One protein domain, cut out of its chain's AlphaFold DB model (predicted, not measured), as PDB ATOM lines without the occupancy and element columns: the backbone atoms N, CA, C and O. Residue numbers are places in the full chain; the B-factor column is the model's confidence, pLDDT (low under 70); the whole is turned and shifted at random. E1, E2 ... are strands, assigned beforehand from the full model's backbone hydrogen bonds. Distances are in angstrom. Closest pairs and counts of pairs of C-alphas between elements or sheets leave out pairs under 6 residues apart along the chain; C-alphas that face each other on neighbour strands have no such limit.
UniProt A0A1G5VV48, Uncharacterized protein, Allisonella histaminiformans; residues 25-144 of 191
ATOM      1  N   ILE A  25      27.261  -4.068 -25.214       85.12
ATOM      2  CA  ILE A  25      26.104  -4.059 -24.322       85.12
ATOM      3  C   ILE A  25      24.861  -3.771 -25.159       85.12
ATOM      4  O   ILE A  25      24.816  -2.769 -25.872       85.12
ATOM      5  N   SER A  26      23.850  -4.636 -25.061       84.50
ATOM      6  CA  SER A  26      22.525  -4.357 -25.620       84.50
ATOM      7  C   SER A  26      21.766  -3.412 -24.694       84.50
ATOM      8  O   SER A  26      21.669  -3.661 -23.492       84.50
ATOM      9  N   GLY A  27      21.210  -2.346 -25.258       76.62
ATOM     10  CA  GLY A  27      20.208  -1.514 -24.604       76.62
ATOM     11  C   GLY A  27      18.804  -2.107 -24.730       76.62
ATOM     12  O   GLY A  27      18.615  -3.201 -25.268       76.62
ATOM     13  N   ASN A  28      17.813  -1.359 -24.243       76.12
ATOM     14  CA  ASN A  28      16.407  -1.732 -24.368       76.12
ATOM     15  C   ASN A  28      15.952  -1.598 -25.824       76.12
ATOM     16  O   ASN A  28      16.038  -0.517 -26.405       76.12
ATOM     17  N   SER A  29      15.452  -2.689 -26.394       77.19
ATOM     18  CA  SER A  29      14.886  -2.701 -27.740       77.19
ATOM     19  C   SER A  29      13.547  -1.966 -27.780       77.19
ATOM     20  O   SER A  29      12.709  -2.132 -26.890       77.19
ATOM     21  N   ALA A  30      13.317  -1.217 -28.852       75.56
ATOM     22  CA  ALA A  30      12.011  -0.682 -29.200       75.56
ATOM     23  C   ALA A  30      11.490  -1.413 -30.441       75.56
ATOM     24  O   ALA A  30      12.196  -1.528 -31.440       75.56
ATOM     25  N   SER A  31      10.253  -1.905 -30.384       74.06
ATOM     26  CA  SER A  31       9.561  -2.449 -31.554       74.06
ATOM     27  C   SER A  31       8.483  -1.469 -31.982       74.06
ATOM     28  O   SER A  31       7.682  -1.013 -31.162       74.06
ATOM     29  N   LEU A  32       8.474  -1.137 -33.268       73.81
ATOM     30  CA  LEU A  32       7.445  -0.310 -33.875       73.81
ATOM     31  C   LEU A  32       6.560  -1.211 -34.730       73.81
ATOM     32  O   LEU A  32       7.017  -1.781 -35.717       73.81
ATOM     33  N   THR A  33       5.293  -1.336 -34.333       72.50
ATOM     34  CA  THR A  33       4.258  -2.011 -35.123       72.50
ATOM     35  C   THR A  33       3.333  -0.971 -35.737       72.50
ATOM     36  O   THR A  33       2.763  -0.152 -35.019       72.50
ATOM     37  N   ILE A  34       3.169  -1.015 -37.053       66.81
ATOM     38  CA  ILE A  34       2.431  -0.008 -37.819       66.81
ATOM     39  C   ILE A  34       1.170  -0.615 -38.378       66.81
ATOM     40  O   ILE A  34       1.310  -1.555 -39.142       66.81
ATOM     41  N   PRO A  35      -0.028  -0.097 -38.090       66.00
ATOM     42  CA  PRO A  35      -1.200  -0.344 -38.921       66.00
ATOM     43  C   PRO A  35      -0.970   0.300 -40.300       66.00
ATOM     44  O   PRO A  35      -0.641   1.479 -40.327       66.00
ATOM     45  N   SER A  36      -1.128  -0.440 -41.404       61.38
ATOM     46  CA  SER A  36      -0.884  -0.029 -42.806       61.38
ATOM     47  C   SER A  36      -0.967   1.494 -43.022       61.38
ATOM     48  O   SER A  36      -2.056   2.065 -42.882       61.38
ATOM     49  N   GLY A  37       0.167   2.143 -43.319       66.31
ATOM     50  CA  GLY A  37       0.303   3.606 -43.362       66.31
ATOM     51  C   GLY A  37       1.595   4.147 -42.729       66.31
ATOM     52  O   GLY A  37       2.545   3.406 -42.483       66.31
ATOM     53  N   ASP A  38       1.628   5.459 -42.482       78.94
ATOM     54  CA  ASP A  38       2.764   6.159 -41.867       78.94
ATOM     55  C   ASP A  38       2.608   6.131 -40.339       78.94
ATOM     56  O   ASP A  38       1.519   6.361 -39.805       78.94
ATOM     57  N   SER A  39       3.683   5.858 -39.604       81.31
ATOM     58  CA  SER A  39       3.681   5.944 -38.139       81.31
ATOM     59  C   SER A  39       4.999   6.472 -37.614       81.31
ATOM     60  O   SER A  39       6.059   6.207 -38.178       81.31
ATOM     61  N   SER A  40       4.921   7.176 -36.489       86.44
ATOM     62  CA  SER A  40       6.092   7.724 -35.822       86.44
ATOM     63  C   SER A  40       6.029   7.457 -34.328       86.44
ATOM     64  O   SER A  40       4.956   7.456 -33.722       86.44
ATOM     65  N   ILE A  41       7.194   7.256 -33.730       85.56
ATOM     66  CA  ILE A  41       7.361   7.085 -32.292       85.56
ATOM     67  C   ILE A  41       8.559   7.906 -31.839       85.56
ATOM     68  O   ILE A  41       9.591   7.946 -32.508       85.56
ATOM     69  N   MET A  42       8.414   8.575 -30.699       86.12
ATOM     70  CA  MET A  42       9.553   9.192 -30.036       86.12
ATOM     71  C   MET A  42      10.324   8.099 -29.301       86.12
ATOM     72  O   MET A  42       9.753   7.404 -28.461       86.12
ATOM     73  N   MET A  43      11.597   7.934 -29.635       84.25
ATOM     74  CA  MET A  43      12.491   6.990 -28.978       84.25
ATOM     75  C   MET A  43      13.616   7.755 -28.293       84.25
ATOM     76  O   MET A  43      14.229   8.626 -28.905       84.25
ATOM     77  N   ASP A  44      13.924   7.402 -27.049       82.00
ATOM     78  CA  ASP A  44      15.115   7.916 -26.376       82.00
ATOM     79  C   ASP A  44      16.346   7.191 -26.936       82.00
ATOM     80  O   ASP A  44      16.718   6.102 -26.493       82.00
ATOM     81  N   LEU A  45      16.955   7.779 -27.967       79.88
ATOM     82  CA  LEU A  45      18.159   7.280 -28.623       79.88
ATOM     83  C   LEU A  45      19.301   8.262 -28.333       79.88
ATOM     84  O   LEU A  45      19.167   9.464 -28.543       79.88
ATOM     85  N   ALA A  46      20.447   7.760 -27.869       71.31
ATOM     86  CA  ALA A  46      21.629   8.563 -27.531       71.31
ATOM     87  C   ALA A  46      21.311   9.684 -26.532       71.31
ATOM     88  O   ALA A  46      21.708  10.834 -26.718       71.31
ATOM     89  N   ASP A  47      20.552   9.330 -25.494       76.75
ATOM     90  CA  ASP A  47      20.120  10.235 -24.427       76.75
ATOM     91  C   ASP A  47      19.354  11.471 -24.939       76.75
ATOM     92  O   ASP A  47      19.286  12.501 -24.271       76.75
ATOM     93  N   THR A  48      18.781  11.384 -26.145       79.19
ATOM     94  CA  THR A  48      17.984  12.430 -26.788       79.19
ATOM     95  C   THR A  48      16.690  11.824 -27.336       79.19
ATOM     96  O   THR A  48      16.710  10.721 -27.881       79.19
ATOM     97  N   PRO A  49      15.550  12.525 -27.232       86.75
ATOM     98  CA  PRO A  49      14.325  12.100 -27.895       86.75
ATOM     99  C   PRO A  49      14.477  12.263 -29.415       86.75
ATOM    100  O   PRO A  49      14.553  13.380 -29.927       86.75
ATOM    101  N   ILE A  50      14.528  11.144 -30.132       89.00
ATOM    102  CA  ILE A  50      14.603  11.080 -31.593       89.00
ATOM    103  C   ILE A  50      13.254  10.612 -32.125       89.00
ATOM    104  O   ILE A  50      12.748   9.559 -31.727       89.00
ATOM    105  N   LEU A  51      12.677  11.370 -33.058       90.81
ATOM    106  CA  LEU A  51      11.471  10.931 -33.746       90.81
ATOM    107  C   LEU A  51      11.873   9.908 -34.810       90.81
ATOM    108  O   LEU A  51      12.642  10.204 -35.724       90.81
ATOM    109  N   VAL A  52      11.376   8.683 -34.664       91.44
ATOM    110  CA  VAL A  52      11.560   7.618 -35.648       91.44
ATOM    111  C   VAL A  52      10.254   7.442 -36.396       91.44
ATOM    112  O   VAL A  52       9.239   7.076 -35.803       91.44
ATOM    113  N   THR A  53      10.291   7.701 -37.698       90.81
ATOM    114  CA  THR A  53       9.149   7.582 -38.601       90.81
ATOM    115  C   THR A  53       9.369   6.409 -39.536       90.81
ATOM    116  O   THR A  53      10.423   6.292 -40.155       90.81
ATOM    117  N   LEU A  54       8.371   5.552 -39.676       89.44
ATOM    118  CA  LEU A  54       8.383   4.453 -40.625       89.44
ATOM    119  C   LEU A  54       7.203   4.630 -41.585       89.44
ATOM    120  O   LEU A  54       6.057   4.824 -41.171       89.44
ATOM    121  N   LYS A  55       7.526   4.639 -42.878       89.19
ATOM    122  CA  LYS A  55       6.620   5.010 -43.964       89.19
ATOM    123  C   LYS A  55       6.541   3.899 -44.997       89.19
ATOM    124  O   LYS A  55       7.508   3.673 -45.729       89.19
ATOM    125  N   GLU A  56       5.391   3.241 -45.089       86.38
ATOM    126  CA  GLU A  56       5.153   2.213 -46.103       86.38
ATOM    127  C   GLU A  56       5.321   2.796 -47.518       86.38
ATOM    128  O   GLU A  56       4.733   3.822 -47.859       86.38
ATOM    129  N   GLN A  57       6.148   2.147 -48.341       87.62
ATOM    130  CA  GLN A  57       6.304   2.498 -49.757       87.62
ATOM    131  C   GLN A  57       5.441   1.589 -50.626       87.62
ATOM    132  O   GLN A  57       4.698   2.036 -51.499       87.62
ATOM    133  N   THR A  58       5.548   0.287 -50.372       85.62
ATOM    134  CA  THR A  58       4.783  -0.776 -51.022       85.62
ATOM    135  C   THR A  58       4.590  -1.914 -50.020       85.62
ATOM    136  O   THR A  58       5.340  -1.981 -49.044       85.62
ATOM    137  N   PRO A  59       3.639  -2.839 -50.243       82.88
ATOM    138  CA  PRO A  59       3.433  -3.950 -49.322       82.88
ATOM    139  C   PRO A  59       4.732  -4.721 -49.041       82.88
ATOM    140  O   PRO A  59       5.336  -5.285 -49.953       82.88
ATOM    141  N   GLY A  60       5.150  -4.740 -47.771       84.06
ATOM    142  CA  GLY A  60       6.379  -5.403 -47.315       84.06
ATOM    143  C   GLY A  60       7.666  -4.573 -47.419       84.06
ATOM    144  O   GLY A  60       8.734  -5.107 -47.133       84.06
ATOM    145  N   LYS A  61       7.593  -3.288 -47.797       89.12
ATOM    146  CA  LYS A  61       8.736  -2.360 -47.811       89.12
ATOM    147  C   LYS A  61       8.387  -1.004 -47.217       89.12
ATOM    148  O   LYS A  61       7.345  -0.425 -47.536       89.12
ATOM    149  N   ALA A  62       9.292  -0.458 -46.417       90.19
ATOM    150  CA  ALA A  62       9.092   0.836 -45.785       90.19
ATOM    151  C   ALA A  62      10.390   1.643 -45.651       90.19
ATOM    152  O   ALA A  62      11.481   1.096 -45.518       90.19
ATOM    153  N   ASP A  63      10.250   2.963 -45.656       93.31
ATOM    154  CA  ASP A  63      11.332   3.893 -45.357       93.31
ATOM    155  C   ASP A  63      11.400   4.124 -43.847       93.31
ATOM    156  O   ASP A  63      10.396   4.513 -43.250       93.31
ATOM    157  N   VAL A  64      12.574   3.955 -43.236       93.31
ATOM    158  CA  VAL A  64      12.824   4.264 -41.818       93.31
ATOM    159  C   VAL A  64      13.560   5.597 -41.742       93.31
ATOM    160  O   VAL A  64      14.681   5.706 -42.232       93.31
ATOM    161  N   THR A  65      12.962   6.617 -41.139       94.12
ATOM    162  CA  THR A  65      13.551   7.954 -40.996       94.12
ATOM    163  C   THR A  65      13.819   8.273 -39.533       94.12
ATOM    164  O   THR A  65      12.927   8.153 -38.699       94.12
ATOM    165  N   PHE A  66      15.043   8.704 -39.243       93.50
ATOM    166  CA  PHE A  66      15.480   9.190 -37.939       93.50
ATOM    167  C   PHE A  66      15.579  10.714 -37.985       93.50
ATOM    168  O   PHE A  66      16.334  11.259 -38.795       93.50
ATOM    169  N   GLU A  67      14.834  11.396 -37.119       92.44
ATOM    170  CA  GLU A  67      14.743  12.855 -37.078       92.44
ATOM    171  C   GLU A  67      15.267  13.376 -35.727       92.44
ATOM    172  O   GLU A  67      14.531  13.386 -34.736       92.44
ATOM    173  N   PRO A  68      16.540  13.814 -35.659       85.31
ATOM    174  CA  PRO A  68      17.152  14.308 -34.421       85.31
ATOM    175  C   PRO A  68      16.703  15.721 -34.009       85.31
ATOM    176  O   PRO A  68      17.124  16.228 -32.973       85.31
ATOM    177  N   GLY A  69      15.866  16.384 -34.813       81.25
ATOM    178  CA  GLY A  69      15.305  17.712 -34.540       81.25
ATOM    179  C   GLY A  69      16.257  18.885 -34.804       81.25
ATOM    180  O   GLY A  69      15.807  19.931 -35.269       81.25
ATOM    181  N   THR A  70      17.559  18.725 -34.552       76.88
ATOM    182  CA  THR A  70      18.586  19.756 -34.801       76.88
ATOM    183  C   THR A  70      19.311  19.594 -36.131       76.88
ATOM    184  O   THR A  70      19.770  20.581 -36.703       76.88
ATOM    185  N   ASP A  71      19.392  18.362 -36.626       84.69
ATOM    186  CA  ASP A  71      20.153  17.985 -37.813       84.69
ATOM    187  C   ASP A  71      19.253  17.383 -38.895       84.69
ATOM    188  O   ASP A  71      18.062  17.128 -38.690       84.69
ATOM    189  N   ALA A  72      19.829  17.178 -40.080       88.19
ATOM    190  CA  ALA A  72      19.107  16.621 -41.214       88.19
ATOM    191  C   ALA A  72      18.580  15.204 -40.899       88.19
ATOM    192  O   ALA A  72      19.330  14.384 -40.358       88.19
ATOM    193  N   PRO A  73      17.331  14.883 -41.288       93.00
ATOM    194  CA  PRO A  73      16.810  13.530 -41.187       93.00
ATOM    195  C   PRO A  73      17.681  12.525 -41.937       93.00
ATOM    196  O   PRO A  73      18.144  12.784 -43.051       93.00
ATOM    197  N   PHE A  74      17.855  11.348 -41.350       95.19
ATOM    198  CA  PHE A  74      18.515  10.221 -41.996       95.19
ATOM    199  C   PHE A  74      17.481   9.161 -42.348       95.19
ATOM    200  O   PHE A  74      16.781   8.669 -41.466       95.19
ATOM    201  N   THR A  75      17.396   8.795 -43.625       96.25
ATOM    202  CA  THR A  75      16.420   7.811 -44.103       96.25
ATOM    203  C   THR A  75      17.109   6.568 -44.653       96.25
ATOM    204  O   THR A  75      17.916   6.647 -45.579       96.25
ATOM    205  N   LEU A  76      16.719   5.411 -44.129       96.06
ATOM    206  CA  LEU A  76      16.918   4.112 -44.754       96.06
ATOM    207  C   LEU A  76      15.751   3.856 -45.711       96.06
ATOM    208  O   LEU A  76      14.595   3.950 -45.302       96.06
ATOM    209  N   LYS A  77      16.053   3.585 -46.982       94.81
ATOM    210  CA  LYS A  77      15.053   3.442 -48.047       94.81
ATOM    211  C   LYS A  77      14.687   1.989 -48.293       94.81
ATOM    212  O   LYS A  77      15.575   1.143 -48.275       94.81
ATOM    213  N   ASP A  78      13.414   1.742 -48.597       93.12
ATOM    214  CA  ASP A  78      12.917   0.454 -49.101       93.12
ATOM    215  C   ASP A  78      13.278  -0.765 -48.226       93.12
ATOM    216  O   ASP A  78      13.477  -1.869 -48.740       93.12
ATOM    217  N   ILE A  79      13.334  -0.576 -46.905       93.62
ATOM    218  CA  ILE A  79      13.692  -1.629 -45.955       93.62
ATOM    219  C   ILE A  79      12.614  -2.717 -45.967       93.62
ATOM    220  O   ILE A  79      11.431  -2.393 -45.795       93.62
ATOM    221  N   PRO A  80      12.982  -3.996 -46.171       91.31
ATOM    222  CA  PRO A  80      12.029  -5.096 -46.121       91.31
ATOM    223  C   PRO A  80      11.468  -5.215 -44.712       91.31
ATOM    224  O   PRO A  80      12.213  -5.256 -43.739       91.31
ATOM    225  N   VAL A  81      10.152  -5.289 -44.593       88.44
ATOM    226  CA  VAL A  81       9.451  -5.355 -43.309       88.44
ATOM    227  C   VAL A  81       8.413  -6.459 -43.356       88.44
ATOM    228  O   VAL A  81       7.718  -6.652 -44.357       88.44
ATOM    229  N   GLN A  82       8.292  -7.206 -42.262       80.12
ATOM    230  CA  GLN A  82       7.342  -8.305 -42.210       80.12
ATOM    231  C   GLN A  82       5.907  -7.769 -42.188       80.12
ATOM    232  O   GLN A  82       5.522  -7.043 -41.271       80.12
ATOM    233  N   LEU A  83       5.117  -8.157 -43.194       76.94
ATOM    234  CA  LEU A  83       3.696  -7.836 -43.285       76.94
ATOM    235  C   LEU A  83       2.859  -8.863 -42.515       76.94
ATOM    236  O   LEU A  83       2.683 -10.007 -42.939       76.94
ATOM    237  N   PHE A  84       2.288  -8.429 -41.402       76.62
ATOM    238  CA  PHE A  84       1.322  -9.175 -40.613       76.62
ATOM    239  C   PHE A  84      -0.088  -8.824 -41.061       76.62
ATOM    240  O   PHE A  84      -0.586  -7.734 -40.780       76.62
ATOM    241  N   LYS A  85      -0.756  -9.761 -41.734       75.19
ATOM    242  CA  LYS A  85      -2.124  -9.527 -42.195       75.19
ATOM    243  C   LYS A  85      -3.105  -9.425 -41.037       75.19
ATOM    244  O   LYS A  85      -3.071 -10.238 -40.108       75.19
ATOM    245  N   GLY A  86      -4.019  -8.467 -41.134       71.94
ATOM    246  CA  GLY A  86      -5.126  -8.337 -40.198       71.94
ATOM    247  C   GLY A  86      -5.937  -9.637 -40.112       71.94
ATOM    248  O   GLY A  86      -6.325 -10.215 -41.127       71.94
ATOM    249  N   LYS A  87      -6.215 -10.123 -38.893       70.19
ATOM    250  CA  LYS A  87      -6.986 -11.371 -38.695       70.19
ATOM    251  C   LYS A  87      -8.446 -11.253 -39.152       70.19
ATOM    252  O   LYS A  87      -9.069 -12.266 -39.460       70.19
ATOM    253  N   ALA A  88      -8.993 -10.039 -39.187       73.69
ATOM    254  CA  ALA A  88     -10.325  -9.737 -39.697       73.69
ATOM    255  C   ALA A  88     -10.234  -8.792 -40.901       73.69
ATOM    256  O   ALA A  88      -9.300  -8.006 -41.007       73.69
ATOM    257  N   LYS A  89     -11.253  -8.801 -41.771       64.06
ATOM    258  CA  LYS A  89     -11.328  -7.939 -42.970       64.06
ATOM    259  C   LYS A  89     -11.248  -6.431 -42.662       64.06
ATOM    260  O   LYS A  89     -10.973  -5.641 -43.553       64.06
ATOM    261  N   THR A  90     -11.526  -6.041 -41.419       67.19
ATOM    262  CA  THR A  90     -11.472  -4.659 -40.918       67.19
ATOM    263  C   THR A  90     -10.208  -4.355 -40.114       67.19
ATOM    264  O   THR A  90     -10.026  -3.218 -39.690       67.19
ATOM    265  N   SER A  91      -9.369  -5.357 -39.836       68.88
ATOM    266  CA  SER A  91      -8.095  -5.148 -39.157       68.88
ATOM    267  C   SER A  91      -7.080  -4.639 -40.178       68.88
ATOM    268  O   SER A  91      -6.929  -5.285 -41.215       68.88
ATOM    269  N   PRO A  92      -6.390  -3.520 -39.909       66.75
ATOM    270  CA  PRO A  92      -5.299  -3.087 -40.767       66.75
ATOM    271  C   PRO A  92      -4.198  -4.150 -40.759       66.75
ATOM    272  O   PRO A  92      -3.952  -4.796 -39.733       66.75
ATOM    273  N   ASP A  93      -3.550  -4.332 -41.907       72.69
ATOM    274  CA  ASP A  93      -2.289  -5.063 -41.951       72.69
ATOM    275  C   ASP A  93      -1.258  -4.312 -41.108       72.69
ATOM    276  O   ASP A  93      -1.424  -3.120 -40.846       72.69
ATOM    277  N   SER A  94      -0.209  -4.994 -40.654       74.75
ATOM    278  CA  SER A  94       0.836  -4.328 -39.893       74.75
ATOM    279  C   SER A  94       2.255  -4.676 -40.278       74.75
ATOM    280  O   SER A  94       2.530  -5.781 -40.728       74.75
ATOM    281  N   LEU A  95       3.145  -3.705 -40.110       76.19
ATOM    282  CA  LEU A  95       4.577  -3.821 -40.369       76.19
ATOM    283  C   LEU A  95       5.322  -3.752 -39.041       76.19
ATOM    284  O   LEU A  95       4.951  -2.939 -38.197       76.19
ATOM    285  N   ASN A  96       6.348  -4.584 -38.851       79.75
ATOM    286  CA  ASN A  96       7.183  -4.550 -37.648       79.75
ATOM    287  C   ASN A  96       8.651  -4.296 -37.997       79.75
ATOM    288  O   ASN A  96       9.193  -4.897 -38.926       79.75
ATOM    289  N   ILE A  97       9.275  -3.429 -37.206       86.25
ATOM    290  CA  ILE A  97      10.716  -3.237 -37.138       86.25
ATOM    291  C   ILE A  97      11.161  -3.234 -35.674       86.25
ATOM    292  O   ILE A  97      10.492  -2.659 -34.807       86.25
ATOM    293  N   SER A  98      12.303  -3.859 -35.403       88.56
ATOM    294  CA  SER A  98      12.999  -3.759 -34.123       88.56
ATOM    295  C   SER A  98      14.171  -2.794 -34.253       88.56
ATOM    296  O   SER A  98      14.906  -2.841 -35.238       88.56
ATOM    297  N   ILE A  99      14.342  -1.925 -33.260       90.81
ATOM    298  CA  ILE A  99      15.507  -1.055 -33.114       90.81
ATOM    299  C   ILE A  99      16.150  -1.369 -31.767       90.81
ATOM    300  O   ILE A  99      15.544  -1.165 -30.712       90.81
ATOM    301  N   VAL A 100      17.383  -1.868 -31.797       90.69
ATOM    302  CA  VAL A 100      18.133  -2.295 -30.612       90.69
ATOM    303  C   VAL A 100      19.376  -1.421 -30.447       90.69
ATOM    304  O   VAL A 100      20.260  -1.456 -31.304       90.69
ATOM    305  N   PRO A 101      19.493  -0.633 -29.366       90.12
ATOM    306  CA  PRO A 101      20.728   0.078 -29.070       90.12
ATOM    307  C   PRO A 101      21.853  -0.908 -28.737       90.12
ATOM    308  O   PRO A 101      21.664  -1.843 -27.964       90.12
ATOM    309  N   ILE A 102      23.041  -0.674 -29.281       90.75
ATOM    310  CA  ILE A 102      24.256  -1.445 -29.031       90.75
ATOM    311  C   ILE A 102      25.349  -0.475 -28.612       90.75
ATOM    312  O   ILE A 102      25.735   0.407 -29.374       90.75
ATOM    313  N   ILE A 103      25.877  -0.658 -27.410       87.69
ATOM    314  CA  ILE A 103      26.876   0.227 -26.821       87.69
ATOM    315  C   ILE A 103      28.224  -0.485 -26.820       87.69
ATOM    316  O   ILE A 103      28.356  -1.602 -26.321       87.69
ATOM    317  N   ASN A 104      29.238   0.180 -27.358       86.88
ATOM    318  CA  ASN A 104      30.630  -0.220 -27.228       86.88
ATOM    319  C   ASN A 104      31.175   0.312 -25.897       86.88
ATOM    320  O   ASN A 104      31.449   1.505 -25.769       86.88
ATOM    321  N   SER A 105      31.361  -0.556 -24.904       80.69
ATOM    322  CA  SER A 105      31.837  -0.155 -23.573       80.69
ATOM    323  C   SER A 105      33.233   0.478 -23.596       80.69
ATOM    324  O   SER A 105      33.550   1.329 -22.769       80.69
ATOM    325  N   GLY A 106      34.069   0.093 -24.565       78.81
ATOM    326  CA  GLY A 106      35.456   0.534 -24.661       78.81
ATOM    327  C   GLY A 106      35.614   1.981 -25.125       78.81
ATOM    328  O   GLY A 106      36.686   2.559 -24.949       78.81
ATOM    329  N   ASN A 107      34.591   2.572 -25.748       79.38
ATOM    330  CA  ASN A 107      34.630   3.966 -26.206       79.38
ATOM    331  C   ASN A 107      33.314   4.743 -26.014       79.38
ATOM    332  O   ASN A 107      33.244   5.898 -26.431       79.38
ATOM    333  N   GLY A 108      32.290   4.125 -25.424       80.69
ATOM    334  CA  GLY A 108      30.979   4.725 -25.179       80.69
ATOM    335  C   GLY A 108      30.144   4.982 -26.435       80.69
ATOM    336  O   GLY A 108      29.140   5.681 -26.353       80.69
ATOM    337  N   ARG A 109      30.542   4.475 -27.610       85.12
ATOM    338  CA  ARG A 109      29.787   4.699 -28.850       85.12
ATOM    339  C   ARG A 109      28.544   3.826 -28.891       85.12
ATOM    340  O   ARG A 109      28.635   2.617 -28.682       85.12
ATOM    341  N   THR A 110      27.428   4.441 -29.258       88.06
ATOM    342  CA  THR A 110      26.146   3.767 -29.451       88.06
ATOM    343  C   THR A 110      25.849   3.602 -30.936       88.06
ATOM    344  O   THR A 110      25.997   4.531 -31.735       88.06
ATOM    345  N   PHE A 111      25.413   2.405 -31.290       93.06
ATOM    346  CA  PHE A 111      24.871   2.030 -32.584       93.06
ATOM    347  C   PHE A 111      23.428   1.572 -32.388       93.06
ATOM    348  O   PHE A 111      23.039   1.194 -31.288       93.06
ATOM    349  N   TYR A 112      22.639   1.587 -33.449       93.75
ATOM    350  CA  TYR A 112      21.271   1.095 -33.465       93.75
ATOM    351  C   TYR A 112      21.187   0.000 -34.501       93.75
ATOM    352  O   TYR A 112      21.460   0.233 -35.677       93.75
ATOM    353  N   LEU A 113      20.850  -1.192 -34.042       95.06
ATOM    354  CA  LEU A 113      20.571  -2.333 -34.882       95.06
ATOM    355  C   LEU A 113      19.104  -2.295 -35.280       95.06
ATOM    356  O   LEU A 113      18.223  -2.400 -34.434       95.06
ATOM    357  N   ILE A 114      18.875  -2.111 -36.571       94.44
ATOM    358  CA  ILE A 114      17.584  -2.276 -37.211       94.44
ATOM    359  C   ILE A 114      17.476  -3.735 -37.640       94.44
ATOM    360  O   ILE A 114      18.346  -4.216 -38.366       94.44
ATOM    361  N   GLU A 115      16.417  -4.410 -37.202       90.12
ATOM    362  CA  GLU A 115      16.136  -5.803 -37.546       90.12
ATOM    363  C   GLU A 115      14.691  -5.991 -37.992       90.12
ATOM    364  O   GLU A 115      13.740  -5.637 -37.285       90.12
ATOM    365  N   THR A 116      14.538  -6.611 -39.160       90.31
ATOM    366  CA  THR A 116      13.239  -7.028 -39.709       90.31
ATOM    367  C   THR A 116      13.150  -8.535 -39.961       90.31
ATOM    368  O   THR A 116      12.076  -9.044 -40.278       90.31
ATOM    369  N   GLY A 117      14.268  -9.250 -39.791       86.50
ATOM    370  CA  GLY A 117      14.428 -10.673 -40.094       86.50
ATOM    371  C   GLY A 117      14.932 -10.961 -41.512       86.50
ATOM    372  O   GLY A 117      15.350 -12.080 -41.775       86.50
ATOM    373  N   ASP A 118      14.941  -9.968 -42.404       93.25
ATOM    374  CA  ASP A 118      15.483 -10.075 -43.764       93.25
ATOM    375  C   ASP A 118      16.933  -9.553 -43.821       93.25
ATOM    376  O   ASP A 118      17.310  -8.656 -43.060       93.25
ATOM    377  N   ALA A 119      17.751 -10.092 -44.727       94.31
ATOM    378  CA  ALA A 119      19.136  -9.654 -44.907       94.31
ATOM    379  C   ALA A 119      19.267  -8.174 -45.319       94.31
ATOM    380  O   ALA A 119      20.167  -7.483 -44.839       94.31
ATOM    381  N   ASP A 120      18.354  -7.657 -46.143       94.44
ATOM    382  CA  ASP A 120      18.311  -6.234 -46.513       94.44
ATOM    383  C   ASP A 120      17.746  -5.352 -45.379       94.44
ATOM    384  O   ASP A 120      17.829  -4.126 -45.429       94.44
ATOM    385  N   GLY A 121      17.178  -5.959 -44.334       93.94
ATOM    386  CA  GLY A 121      16.627  -5.277 -43.160       93.94
ATOM    387  C   GLY A 121      17.410  -5.504 -41.869       93.94
ATOM    388  O   GLY A 121      16.875  -5.247 -40.790       93.94
ATOM    389  N   CYS A 122      18.658  -5.970 -41.968       96.31
ATOM    390  CA  CYS A 122      19.601  -6.089 -40.857       96.31
ATOM    391  C   CYS A 122      20.720  -5.046 -41.017       96.31
ATOM    392  O   CYS A 122      21.677  -5.226 -41.781       96.31
ATOM    393  N   ILE A 123      20.570  -3.905 -40.339       97.62
ATOM    394  CA  ILE A 123      21.376  -2.696 -40.573       97.62
ATOM    395  C   ILE A 123      21.858  -2.125 -39.240       97.62
ATOM    396  O   ILE A 123      21.070  -1.941 -38.319       97.62
ATOM    397  N   LEU A 124      23.142  -1.765 -39.153       96.94
ATOM    398  CA  LEU A 124      23.654  -0.943 -38.057       96.94
ATOM    399  C   LEU A 124      23.702   0.514 -38.494       96.94
ATOM    400  O   LEU A 124      24.325   0.861 -39.500       96.94
ATOM    401  N   VAL A 125      23.103   1.382 -37.694       95.81
ATOM    402  CA  VAL A 125      23.172   2.834 -37.839       95.81
ATOM    403  C   VAL A 125      23.971   3.395 -36.672       95.81
ATOM    404  O   VAL A 125      23.758   3.023 -35.524       95.81
ATOM    405  N   SER A 126      24.910   4.294 -36.947       92.31
ATOM    406  CA  SER A 126      25.604   5.049 -35.906       92.31
ATOM    407  C   SER A 126      24.950   6.409 -35.715       92.31
ATOM    408  O   SER A 126      24.451   6.988 -36.678       92.31
ATOM    409  N   TYR A 127      24.987   6.924 -34.489       87.69
ATOM    410  CA  TYR A 127      24.652   8.311 -34.193       87.69
ATOM    411  C   TYR A 127      25.822   8.972 -33.486       87.69
ATOM    412  O   TYR A 127      26.294   8.495 -32.452       87.69
ATOM    413  N   HIS A 128      26.318  10.063 -34.056       82.12
ATOM    414  CA  HIS A 128      27.421  10.812 -33.479       82.12
ATOM    415  C   HIS A 128      27.313  12.283 -33.864       82.12
ATOM    416  O   HIS A 128      27.135  12.602 -35.037       82.12
ATOM    417  N   ASN A 129      27.454  13.172 -32.877       82.12
ATOM    418  CA  ASN A 129      27.395  14.627 -33.059       82.12
ATOM    419  C   ASN A 129      26.155  15.074 -33.855       82.12
ATOM    420  O   ASN A 129      26.288  15.785 -34.848       82.12
ATOM    421  N   GLY A 130      24.970  14.588 -33.471       81.69
ATOM    422  CA  GLY A 130      23.705  14.953 -34.122       81.69
ATOM    423  C   GLY A 130      23.431  14.250 -35.454       81.69
ATOM    424  O   GLY A 130      22.319  14.289 -35.965       81.69
ATOM    425  N   THR A 131      24.414  13.542 -36.016       87.31
ATOM    426  CA  THR A 131      24.293  12.930 -37.342       87.31
ATOM    427  C   THR A 131      24.142  11.419 -37.252       87.31
ATOM    428  O   THR A 131      24.959  10.728 -36.636       87.31
ATOM    429  N   PHE A 132      23.121  10.899 -37.933       91.94
ATOM    430  CA  PHE A 132      22.958   9.474 -38.194       91.94
ATOM    431  C   PHE A 132      23.671   9.065 -39.486       91.94
ATOM    432  O   PHE A 132      23.591   9.757 -40.501       91.94
ATOM    433  N   THR A 133      24.341   7.913 -39.471       93.00
ATOM    434  CA  THR A 133      24.967   7.323 -40.664       93.00
ATOM    435  C   THR A 133      24.832   5.806 -40.670       93.00
ATOM    436  O   THR A 133      24.859   5.163 -39.620       93.00
ATOM    437  N   LYS A 134      24.731   5.203 -41.862       96.31
ATOM    438  CA  LYS A 134      24.778   3.742 -42.002       96.31
ATOM    439  C   LYS A 134      26.191   3.247 -41.671       96.31
ATOM    440  O   LYS A 134      27.148   3.650 -42.327       96.31
ATOM    441  N   ALA A 135      26.318   2.388 -40.665       96.62
ATOM    442  CA  ALA A 135      27.588   1.816 -40.217       96.62
ATOM    443  C   ALA A 135      27.843   0.414 -40.788       96.62
ATOM    444  O   ALA A 135      29.002   0.024 -40.942       96.62
ATOM    445  N   PHE A 136      26.780  -0.344 -41.074       97.88
ATOM    446  CA  PHE A 136      26.837  -1.670 -41.690       97.88
ATOM    447  C   PHE A 136      25.464  -2.085 -42.234       97.88
ATOM    448  O   PHE A 136      24.443  -1.624 -41.735       97.88
ATOM    449  N   GLU A 137      25.449  -2.975 -43.222       97.31
ATOM    450  CA  GLU A 137      24.251  -3.574 -43.819       97.31
ATOM    451  C   GLU A 137      24.574  -5.018 -44.191       97.31
ATOM    452  O   GLU A 137      25.568  -5.264 -44.878       97.31
ATOM    453  N   ALA A 138      23.778  -5.977 -43.719       97.50
ATOM    454  CA  ALA A 138      24.080  -7.396 -43.887       97.50
ATOM    455  C   ALA A 138      24.127  -7.822 -45.365       97.50
ATOM    456  O   ALA A 138      24.988  -8.615 -45.746       97.50
ATOM    457  N   SER A 139      23.307  -7.223 -46.232       94.50
ATOM    458  CA  SER A 139      23.341  -7.493 -47.674       94.50
ATOM    459  C   SER A 139      24.574  -6.950 -48.406       94.50
ATOM    460  O   SER A 139      24.815  -7.311 -49.559       94.50
ATOM    461  N   SER A 140      25.427  -6.163 -47.739       95.38
ATOM    462  CA  SER A 140      26.748  -5.802 -48.277       95.38
ATOM    463  C   SER A 140      27.725  -6.986 -48.320       95.38
ATOM    464  O   SER A 140      28.746  -6.918 -49.011       95.38
ATOM    465  N   VAL A 141      27.431  -8.078 -47.601       96.69
ATOM    466  CA  VAL A 141      28.249  -9.293 -47.607       96.69
ATOM    467  C   VAL A 141      27.950 -10.114 -48.866       96.69
ATOM    468  O   VAL A 141      26.802 -10.512 -49.066       96.69
ATOM    469  N   PRO A 142      28.953 -10.439 -49.709       95.00
ATOM    470  CA  PRO A 142      28.722 -11.195 -50.937       95.00
ATOM    471  C   PRO A 142      28.029 -12.540 -50.688       95.00
ATOM    472  O   PRO A 142      28.492 -13.349 -49.886       95.00
ATOM    473  N   GLY A 143      26.939 -12.794 -51.410       92.88
ATOM    474  CA  GLY A 143      26.167 -14.032 -51.329       92.88
ATOM    475  C   GLY A 143      24.698 -13.810 -51.679       92.88
ATOM    476  O   GLY A 143      24.294 -12.700 -52.008       92.88
ATOM    477  N   ASN A 144      23.910 -14.885 -51.631       94.19
ATOM    478  CA  ASN A 144      22.459 -14.842 -51.827       94.19
ATOM    479  C   ASN A 144      21.782 -15.150 -50.489       94.19
ATOM    480  O   ASN A 144      21.365 -16.286 -50.239       94.19
TER     481      ASN A 144
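This is residues 25 to 144 of the 191 residues of an uncharacterized protein of Allisonella histaminiformans (UniProt A0A1G5VV48). This is a sandwich of two strongly twisted sheets face to face, a branched one of E1, E6, E7, E8, E9 and E10 over a smaller one of E2, E3, E4 and E5, with their strands only 18 degrees from aligned. E5 runs on into E6 and so passes from the small sheet to the large one; long E7 runs through the large sheet, with the loops before and after it at the two ends of the longest axis, and the tail after E10 trails off from the sandwich. The printed part has 120 residues with no named helix and ten named strands, E1 to E10 in that order along the chain, and its class is all strand. The small sheet has the order E2, E3, E4, E5, all antiparallel, and the neighbour pairs of the branched sheet are antiparallel too. The whole is compact, with a radius of gyration of the C-alphas of 14.6 A and spans of 50 by 36 by 25 A.

Begin in the larger sheet with E7, residues 94 to 104: find C-alpha 94 at (0.836, -4.328, -39.893), and from there the strand runs 32.6 A to C-alpha 104 at (30.630, -0.220, -27.228). In the same sheet look for E1 at residues 30 to 35, E6 at residues 82 to 84, E8 at residues 109 to 115, E9 at residues 122 to 128, which is 20.0 A long, and E10 at residues 131 to 137, which ends with C-alpha 137 at (24.251, -3.574, -43.819). In the other sheet, E2 takes residues 38 to 45 over 20.3 A, E3 residues 48 to 58 over 30.6 A, E4 residues 61 to 67 and E5 residues 74 to 80.

Start at E7, which has three neighbours in staggered pairing. E1 lies on one side of it, beside residues 94 to 99, with N 30 and O 99 within hydrogen-bond range at 2.9 A. On the other side lie E6, beside residues 94 to 96, with N 84 and O 94 at 2.7 A, and E8, beside residues 98 to 104, with N 102 and O 111 at 2.7 A. From E8 go on to E9, where N 112 and O 125 are 2.8 A apart, and then to the edge strand E10, where N 126 and O 133 are 2.8 A apart. E6 to E10 form a meander, each strand the antiparallel neighbour of the one before. E2 to E5 form a second meander: look for N 43 and O 50 at 2.9 A between E2 and E3, N 65 and O 53 at 2.7 A between E3 and E4, and N 64 and O 76 at 2.9 A between E4 and E5. Between the two sheets, the closest C-alphas of E5 and E10 are those of Phe 74 and Phe 132, 5.9 A apart, and those of E1 and E2 are Leu 32 and Ile 41, 7.6 A apart. E3 and E7 are near each other, while E1 and E10 are apart.

The two C-alphas farthest apart are those of Lys 89 and Gly 106, at 50.9 A. The printed part runs from residue 25 to residue 144 with no cut, and no link between named strands is long. At its start, residues 25 to 26 make a short antiparallel pairing with residues 102 to 103 of E7. The mean pLDDT of the printed part is 85.5, and the model's confidence is under 70 at residues 34 to 37, of which 34 to 35 belong to E1, and at residues 89 to 92.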